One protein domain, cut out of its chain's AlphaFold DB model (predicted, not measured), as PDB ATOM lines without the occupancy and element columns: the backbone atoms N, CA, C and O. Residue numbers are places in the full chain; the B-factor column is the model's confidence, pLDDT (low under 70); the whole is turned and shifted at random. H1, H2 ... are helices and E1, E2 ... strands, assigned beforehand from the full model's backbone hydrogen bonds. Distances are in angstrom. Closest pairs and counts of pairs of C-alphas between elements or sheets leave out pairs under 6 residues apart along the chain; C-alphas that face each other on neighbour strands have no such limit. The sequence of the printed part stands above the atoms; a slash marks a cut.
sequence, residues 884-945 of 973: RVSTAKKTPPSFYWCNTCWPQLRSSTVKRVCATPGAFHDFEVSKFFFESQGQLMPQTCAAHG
ATOM      1  N   ARG A 884     186.210 130.383 205.768       90.38
ATOM      2  CA  ARG A 884     186.405 131.088 207.036       90.38
ATOM      3  C   ARG A 884     185.640 132.404 207.041       90.38
ATOM      4  O   ARG A 884     185.662 133.135 206.052       90.38
ATOM      5  N   VAL A 885     185.009 132.740 208.160       88.46
ATOM      6  CA  VAL A 885     184.274 134.001 208.333       88.46
ATOM      7  C   VAL A 885     185.202 135.206 208.175       88.46
ATOM      8  O   VAL A 885     184.789 136.203 207.584       88.46
ATOM      9  N   SER A 886     186.455 135.113 208.633       87.85
ATOM     10  CA  SER A 886     187.438 136.195 208.489       87.85
ATOM     11  C   SER A 886     187.818 136.509 207.035       87.85
ATOM     12  O   SER A 886     188.138 137.658 206.718       87.85
ATOM     13  N   THR A 887     187.782 135.513 206.143       89.14
ATOM     14  CA  THR A 887     188.206 135.654 204.740       89.14
ATOM     15  C   THR A 887     187.033 135.764 203.769       89.14
ATOM     16  O   THR A 887     187.174 136.361 202.696       89.14
ATOM     17  N   ALA A 888     185.863 135.242 204.141       90.99
ATOM     18  CA  ALA A 888     184.655 135.302 203.339       90.99
ATOM     19  C   ALA A 888     184.135 136.736 203.190       90.99
ATOM     20  O   ALA A 888     184.195 137.572 204.095       90.99
ATOM     21  N   LYS A 889     183.555 137.029 202.025       91.99
ATOM     22  CA  LYS A 889     182.831 138.287 201.818       91.99
ATOM     23  C   LYS A 889     181.423 138.151 202.382       91.99
ATOM     24  O   LYS A 889     180.806 137.105 202.215       91.99
ATOM     25  N   LYS A 890     180.919 139.198 203.037       86.77
ATOM     26  CA  LYS A 890     179.625 139.173 203.729       86.77
ATOM     27  C   LYS A 890     178.616 140.122 203.083       86.77
ATOM     28  O   LYS A 890     178.942 141.281 202.832       86.77
ATOM     29  N   THR A 891     177.378 139.665 202.900       83.76
ATOM     30  CA  THR A 891     176.208 140.531 202.676       83.76
ATOM     31  C   THR A 891     175.191 140.358 203.812       83.76
ATOM     32  O   THR A 891     174.933 139.227 204.220       83.76
ATOM     33  N   PRO A 892     174.612 141.447 204.356       74.06
ATOM     34  CA  PRO A 892     173.506 141.385 205.307       74.06
ATOM     35  C   PRO A 892     172.348 140.440 204.926       74.06
ATOM     36  O   PRO A 892     172.067 140.293 203.737       74.06
ATOM     37  N   PRO A 893     171.646 139.853 205.918       67.09
ATOM     38  CA  PRO A 893     171.988 139.899 207.343       67.09
ATOM     39  C   PRO A 893     173.227 139.039 207.669       67.09
ATOM     40  O   PRO A 893     174.105 139.509 208.399       67.09
ATOM     41  N   SER A 894     173.372 137.859 207.047       78.88
ATOM     42  CA  SER A 894     174.451 136.898 207.351       78.88
ATOM     43  C   SER A 894     174.825 135.956 206.191       78.88
ATOM     44  O   SER A 894     175.108 134.786 206.418       78.88
ATOM     45  N   PHE A 895     174.855 136.439 204.950       87.84
ATOM     46  CA  PHE A 895     175.327 135.633 203.819       87.84
ATOM     47  C   PHE A 895     176.841 135.764 203.644       87.84
ATOM     48  O   PHE A 895     177.360 136.877 203.541       87.84
ATOM     49  N   TYR A 896     177.533 134.633 203.570       91.69
ATOM     50  CA  TYR A 896     178.970 134.516 203.335       91.69
ATOM     51  C   TYR A 896     179.260 133.969 201.940       91.69
ATOM     52  O   TYR A 896     178.618 133.021 201.496       91.69
ATOM     53  N   TRP A 897     180.236 134.542 201.245       93.59
ATOM     54  CA  TRP A 897     180.531 134.232 199.849       93.59
ATOM     55  C   TRP A 897     182.002 133.871 199.672       93.59
ATOM     56  O   TRP A 897     182.890 134.595 200.133       93.59
ATOM     57  N   CYS A 898     182.257 132.768 198.964       94.55
ATOM     58  CA  CYS A 898     183.600 132.395 198.539       94.55
ATOM     59  C   CYS A 898     184.107 133.321 197.419       94.55
ATOM     60  O   CYS A 898     183.328 134.018 196.760       94.55
ATOM     61  N   ASN A 899     185.414 133.282 197.157       94.51
ATOM     62  CA  ASN A 899     186.062 134.139 196.157       94.51
ATOM     63  C   ASN A 899     185.536 133.935 194.727       94.51
ATOM     64  O   ASN A 899     185.610 134.862 193.926       94.51
ATOM     65  N   THR A 900     184.969 132.767 194.416       93.25
ATOM     66  CA  THR A 900     184.371 132.476 193.103       93.25
ATOM     67  C   THR A 900     182.960 133.053 192.971       93.25
ATOM     68  O   THR A 900     182.613 133.619 191.937       93.25
ATOM     69  N   CYS A 901     182.137 132.949 194.020       95.25
ATOM     70  CA  CYS A 901     180.739 133.396 193.981       95.25
ATOM     71  C   CYS A 901     180.596 134.905 194.220       95.25
ATOM     72  O   CYS A 901     179.704 135.539 193.666       95.25
ATOM     73  N   TRP A 902     181.475 135.500 195.030       94.87
ATOM     74  CA  TRP A 902     181.385 136.916 195.388       94.87
ATOM     75  C   TRP A 902     181.362 137.878 194.180       94.87
ATOM     76  O   TRP A 902     180.473 138.733 194.132       94.87
ATOM     77  N   PRO A 903     182.263 137.766 193.180       94.07
ATOM     78  CA  PRO A 903     182.255 138.663 192.021       94.07
ATOM     79  C   PRO A 903     180.956 138.595 191.204       94.07
ATOM     80  O   PRO A 903     180.558 139.595 190.601       94.07
ATOM     81  N   GLN A 904     180.277 137.444 191.221       94.31
ATOM     82  CA  GLN A 904     179.078 137.194 190.420       94.31
ATOM     83  C   GLN A 904     177.848 137.952 190.913       94.31
ATOM     84  O   GLN A 904     176.982 138.301 190.110       94.31
ATOM     85  N   LEU A 905     177.790 138.290 192.206       90.66
ATOM     86  CA  LEU A 905     176.741 139.165 192.737       90.66
ATOM     87  C   LEU A 905     176.711 140.485 191.966       90.66
ATOM     88  O   LEU A 905     175.667 140.924 191.490       90.66
ATOM     89  N   ARG A 906     177.888 141.080 191.762       88.39
ATOM     90  CA  ARG A 906     178.014 142.339 191.035       88.39
ATOM     91  C   ARG A 906     177.834 142.154 189.531       88.39
ATOM     92  O   ARG A 906     177.112 142.936 188.923       88.39
ATOM     93  N   SER A 907     178.462 141.146 188.922       89.94
ATOM     94  CA  SER A 907     178.413 140.980 187.460       89.94
ATOM     95  C   SER A 907     177.027 140.602 186.929       89.94
ATOM     96  O   SER A 907     176.740 140.857 185.766       89.94
ATOM     97  N   SER A 908     176.165 140.026 187.770       88.96
ATOM     98  CA  SER A 908     174.771 139.691 187.438       88.96
ATOM     99  C   SER A 908     173.756 140.753 187.888       88.96
ATOM    100  O   SER A 908     172.547 140.505 187.853       88.96
ATOM    101  N   THR A 909     174.220 141.916 188.362       89.52
ATOM    102  CA  THR A 909     173.335 143.002 188.798       89.52
ATOM    103  C   THR A 909     172.690 143.682 187.595       89.52
ATOM    104  O   THR A 909     173.375 144.129 186.677       89.52
ATOM    105  N   VAL A 910     171.363 143.782 187.613       84.40
ATOM    106  CA  VAL A 910     170.557 144.457 186.591       84.40
ATOM    107  C   VAL A 910     169.611 145.470 187.226       84.40
ATOM    108  O   VAL A 910     169.199 145.308 188.375       84.40
ATOM    109  N   LYS A 911     169.243 146.502 186.463       85.38
ATOM    110  CA  LYS A 911     168.205 147.464 186.849       85.38
ATOM    111  C   LYS A 911     166.820 146.921 186.501       85.38
ATOM    112  O   LYS A 911     166.635 146.346 185.427       85.38
ATOM    113  N   ARG A 912     165.854 147.110 187.398       80.13
ATOM    114  CA  ARG A 912     164.426 146.822 187.199       80.13
ATOM    115  C   ARG A 912     163.589 148.019 187.631       80.13
ATOM    116  O   ARG A 912     163.983 148.737 188.540       80.13
ATOM    117  N   VAL A 913     162.421 148.181 187.019       81.91
ATOM    118  CA  VAL A 913     161.423 149.184 187.419       81.91
ATOM    119  C   VAL A 913     160.586 148.623 188.567       81.91
ATOM    120  O   VAL A 913     160.169 147.465 188.511       81.91
ATOM    121  N   CYS A 914     160.342 149.420 189.609       80.87
ATOM    122  CA  CYS A 914     159.464 149.019 190.708       80.87
ATOM    123  C   CYS A 914     158.017 148.838 190.217       80.87
ATOM    124  O   CYS A 914     157.407 149.785 189.735       80.87
ATOM    125  N   ALA A 915     157.439 147.647 190.392       80.59
ATOM    126  CA  ALA A 915     156.067 147.340 189.972       80.59
ATOM    127  C   ALA A 915     154.974 147.967 190.863       80.59
ATOM    128  O   ALA A 915     153.786 147.753 190.628       80.59
ATOM    129  N   THR A 916     155.344 148.714 191.908       81.38
ATOM    130  CA  THR A 916     154.367 149.375 192.784       81.38
ATOM    131  C   THR A 916     153.650 150.495 192.028       81.38
ATOM    132  O   THR A 916     154.324 151.363 191.469       81.38
ATOM    133  N   PRO A 917     152.305 150.528 192.015       81.47
ATOM    134  CA  PRO A 917     151.561 151.601 191.364       81.47
ATOM    135  C   PRO A 917     152.009 152.987 191.859       81.47
ATOM    136  O   PRO A 917     152.023 153.248 193.058       81.47
ATOM    137  N   GLY A 918     152.400 153.867 190.933       82.20
ATOM    138  CA  GLY A 918     152.897 155.218 191.235       82.20
ATOM    139  C   GLY A 918     154.397 155.320 191.554       82.20
ATOM    140  O   GLY A 918     154.917 156.430 191.676       82.20
ATOM    141  N   ALA A 919     155.123 154.203 191.650       75.64
ATOM    142  CA  ALA A 919     156.570 154.211 191.819       75.64
ATOM    143  C   ALA A 919     157.285 154.338 190.461       75.64
ATOM    144  O   ALA A 919     157.336 153.394 189.684       75.64
ATOM    145  N   PHE A 920     157.897 155.494 190.195       80.67
ATOM    146  CA  PHE A 920     158.633 155.765 188.946       80.67
ATOM    147  C   PHE A 920     160.154 155.731 189.134       80.67
ATOM    148  O   PHE A 920     160.859 156.654 188.733       80.67
ATOM    149  N   HIS A 921     160.674 154.705 189.806       80.22
ATOM    150  CA  HIS A 921     162.115 154.564 190.006       80.22
ATOM    151  C   HIS A 921     162.589 153.141 189.735       80.22
ATOM    152  O   HIS A 921     161.861 152.160 189.925       80.22
ATOM    153  N   ASP A 922     163.850 153.067 189.326       82.09
ATOM    154  CA  ASP A 922     164.563 151.818 189.138       82.09
ATOM    155  C   ASP A 922     165.213 151.369 190.444       82.09
ATOM    156  O   ASP A 922     165.582 152.175 191.304       82.09
ATOM    157  N   PHE A 923     165.419 150.068 190.562       82.41
ATOM    158  CA  PHE A 923     166.207 149.460 191.616       82.41
ATOM    159  C   PHE A 923     167.089 148.350 191.046       82.41
ATOM    160  O   PHE A 923     166.816 147.784 189.985       82.41
ATOM    161  N   GLU A 924     168.188 148.066 191.738       85.22
ATOM    162  CA  GLU A 924     169.182 147.087 191.304       85.22
ATOM    163  C   GLU A 924     168.993 145.748 192.018       85.22
ATOM    164  O   GLU A 924     168.777 145.686 193.230       85.22
ATOM    165  N   VAL A 925     169.103 144.664 191.250       84.01
ATOM    166  CA  VAL A 925     168.960 143.285 191.726       84.01
ATOM    167  C   VAL A 925     169.996 142.384 191.070       84.01
ATOM    168  O   VAL A 925     170.214 142.457 189.862       84.01
ATOM    169  N   SER A 926     170.621 141.501 191.848       89.00
ATOM    170  CA  SER A 926     171.527 140.479 191.316       89.00
ATOM    171  C   SER A 926     170.763 139.219 190.967       89.00
ATOM    172  O   SER A 926     170.219 138.561 191.853       89.00
ATOM    173  N   LYS A 927     170.759 138.853 189.685       88.62
ATOM    174  CA  LYS A 927     170.121 137.611 189.233       88.62
ATOM    175  C   LYS A 927     170.756 136.381 189.889       88.62
ATOM    176  O   LYS A 927     170.036 135.511 190.364       88.62
ATOM    177  N   PHE A 928     172.088 136.370 190.004       91.08
ATOM    178  CA  PHE A 928     172.838 135.304 190.669       91.08
ATOM    179  C   PHE A 928     172.467 135.169 192.146       91.08
ATOM    180  O   PHE A 928     172.310 134.052 192.624       91.08
ATOM    181  N   PHE A 929     172.297 136.280 192.877       89.01
ATOM    182  CA  PHE A 929     171.876 136.223 194.279       89.01
ATOM    183  C   PHE A 929     170.560 135.451 194.410       89.01
ATOM    184  O   PHE A 929     170.515 134.448 195.117       89.01
ATOM    185  N   PHE A 930     169.526 135.863 193.676       85.03
ATOM    186  CA  PHE A 930     168.206 135.237 193.752       85.03
ATOM    187  C   PHE A 930     168.225 133.772 193.283       85.03
ATOM    188  O   PHE A 930     167.708 132.917 193.999       85.03
ATOM    189  N   GLU A 931     168.925 133.443 192.186       87.33
ATOM    190  CA  GLU A 931     169.123 132.048 191.745       87.33
ATOM    191  C   GLU A 931     169.824 131.205 192.825       87.33
ATOM    192  O   GLU A 931     169.367 130.118 193.174       87.33
ATOM    193  N   SER A 932     170.897 131.736 193.419       86.39
ATOM    194  CA  SER A 932     171.702 131.042 194.430       86.39
ATOM    195  C   SER A 932     170.953 130.771 195.738       86.39
ATOM    196  O   SER A 932     171.304 129.834 196.456       86.39
ATOM    197  N   GLN A 933     169.942 131.594 196.049       83.07
ATOM    198  CA  GLN A 933     169.074 131.436 197.215       83.07
ATOM    199  C   GLN A 933     167.804 130.641 196.902       83.07
ATOM    200  O   GLN A 933     167.087 130.272 197.831       83.07
ATOM    201  N   GLY A 934     167.521 130.374 195.623       75.16
ATOM    202  CA  GLY A 934     166.271 129.745 195.217       75.16
ATOM    203  C   GLY A 934     165.054 130.661 195.251       75.16
ATOM    204  O   GLY A 934     163.924 130.197 195.362       75.16
ATOM    205  N   GLN A 935     165.280 131.969 195.222       75.25
ATOM    206  CA  GLN A 935     164.238 132.971 195.376       75.25
ATOM    207  C   GLN A 935     163.876 133.594 194.033       75.25
ATOM    208  O   GLN A 935     164.706 133.738 193.137       75.25
ATOM    209  N   LEU A 936     162.623 134.026 193.918       71.37
ATOM    210  CA  LEU A 936     162.182 134.840 192.796       71.37
ATOM    211  C   LEU A 936     162.833 136.218 192.849       71.37
ATOM    212  O   LEU A 936     162.961 136.826 193.913       71.37
ATOM    213  N   MET A 937     163.175 136.747 191.675       77.06
ATOM    214  CA  MET A 937     163.553 138.150 191.577       77.06
ATOM    215  C   MET A 937     162.375 139.034 192.018       77.06
ATOM    216  O   MET A 937     161.257 138.848 191.523       77.06
ATOM    217  N   PRO A 938     162.600 140.016 192.903       78.41
ATOM    218  CA  PRO A 938     161.537 140.873 193.396       78.41
ATOM    219  C   PRO A 938     161.012 141.775 192.277       78.41
ATOM    220  O   PRO A 938     161.772 142.273 191.441       78.41
ATOM    221  N   GLN A 939     159.693 141.982 192.266       79.18
ATOM    222  CA  GLN A 939     159.028 142.909 191.342       79.18
ATOM    223  C   GLN A 939     158.958 144.332 191.905       79.18
ATOM    224  O   GLN A 939     158.893 145.298 191.150       79.18
ATOM    225  N   THR A 940     159.001 144.481 193.228       80.03
ATOM    226  CA  THR A 940     159.010 145.772 193.920       80.03
ATOM    227  C   THR A 940     160.360 146.002 194.591       80.03
ATOM    228  O   THR A 940     161.078 145.058 194.924       80.03
ATOM    229  N   CYS A 941     160.745 147.265 194.765       80.76
ATOM    230  CA  CYS A 941     161.971 147.600 195.479       80.76
ATOM    231  C   CYS A 941     161.799 147.419 196.998       80.76
ATOM    232  O   CYS A 941     160.681 147.319 197.507       80.76
ATOM    233  N   ALA A 942     162.909 147.464 197.739       78.51
ATOM    234  CA  ALA A 942     162.918 147.309 199.195       78.51
ATOM    235  C   ALA A 942     161.995 148.294 199.940       78.51
ATOM    236  O   ALA A 942     161.347 147.923 200.913       78.51
ATOM    237  N   ALA A 943     161.892 149.539 199.457       81.04
ATOM    238  CA  ALA A 943     161.023 150.559 200.051       81.04
ATOM    239  C   ALA A 943     159.522 150.256 199.881       81.04
ATOM    240  O   ALA A 943     158.705 150.795 200.620       81.04
ATOM    241  N   HIS A 944     159.163 149.382 198.938       81.78
ATOM    242  CA  HIS A 944     157.788 148.972 198.652       81.78
ATOM    243  C   HIS A 944     157.560 147.479 198.950       81.78
ATOM    244  O   HIS A 944     156.853 146.783 198.220       81.78
ATOM    245  N   GLY A 945     158.198 146.964 200.006       74.90
ATOM    246  CA  GLY A 945     158.010 145.588 200.483       74.90
ATOM    247  C   GLY A 945     158.783 144.513 199.713       74.90
ATOM    248  O   GLY A 945     158.617 143.330 199.994       74.90
TER     249      GLY A 945
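What this domain is: This is residues 884 to 945 of the 973 residues of an uncharacterized protein of Sporothrix schenckii (strain ATCC 58251 / de Perez 2211183) (UniProt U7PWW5). Two antiparallel strand hairpins lie toward opposite ends of a loose rod, the small E1 and E2 at one end and the longer E3 and E4 toward the other, with the short helices H1 and H2 between them. The loop after E3 makes the far tip, and the last stretch, residues 934 to 945, folds back from H2 toward the E3 and E4 end. The printed part has 62 residues, with two named helices and four named strands in the order E1, E2, H1, E3, E4, H2. The class is mixed, helices and strands, with under half of the residues, 29, in named elements. The radius of gyration of the C-alphas is 13.5 A, and the spans are 44 by 20 by 19 A.

Where its parts are: E1 is residues 889 to 891, beginning at C-alpha 889 (182.831, 138.287, 201.818), and is 7.0 A long. E2, residues 895 to 897, is 6.7 A. H1, residues 902 to 907, is 9.4 A. E3, residues 909 to 913, and E4, residues 922 to 926, are each 13.5 A. H2, residues 927 to 933, is 10.1 A and ends at C-alpha 933 (169.074, 131.436, 197.215).

How they stand to each other: In the hairpin E1 and E2, N 891 and O 895 are 2.9 A apart, within hydrogen-bond range. H1 and H2 touch, closest at the C-alphas of Leu 905 and Phe 928, 5.9 A, and run opposite ways at a steep tilt of 36 degrees, only just past shallow. In the hairpin E3 and E4, at 146 degrees, N 912 and O 923 are 2.8 A apart. E1 and E3 are apart. Every O i to N i+4 pair is within range in H2, and 1 of 2 in H1.

The domain as a whole: The farthest C-alphas, of Arg 884 and Gly 918, are 44.2 A apart. The printed part has no cut and no long link between named elements. Mean pLDDT of the printed part is 84.7; residue 893 alone is under 70.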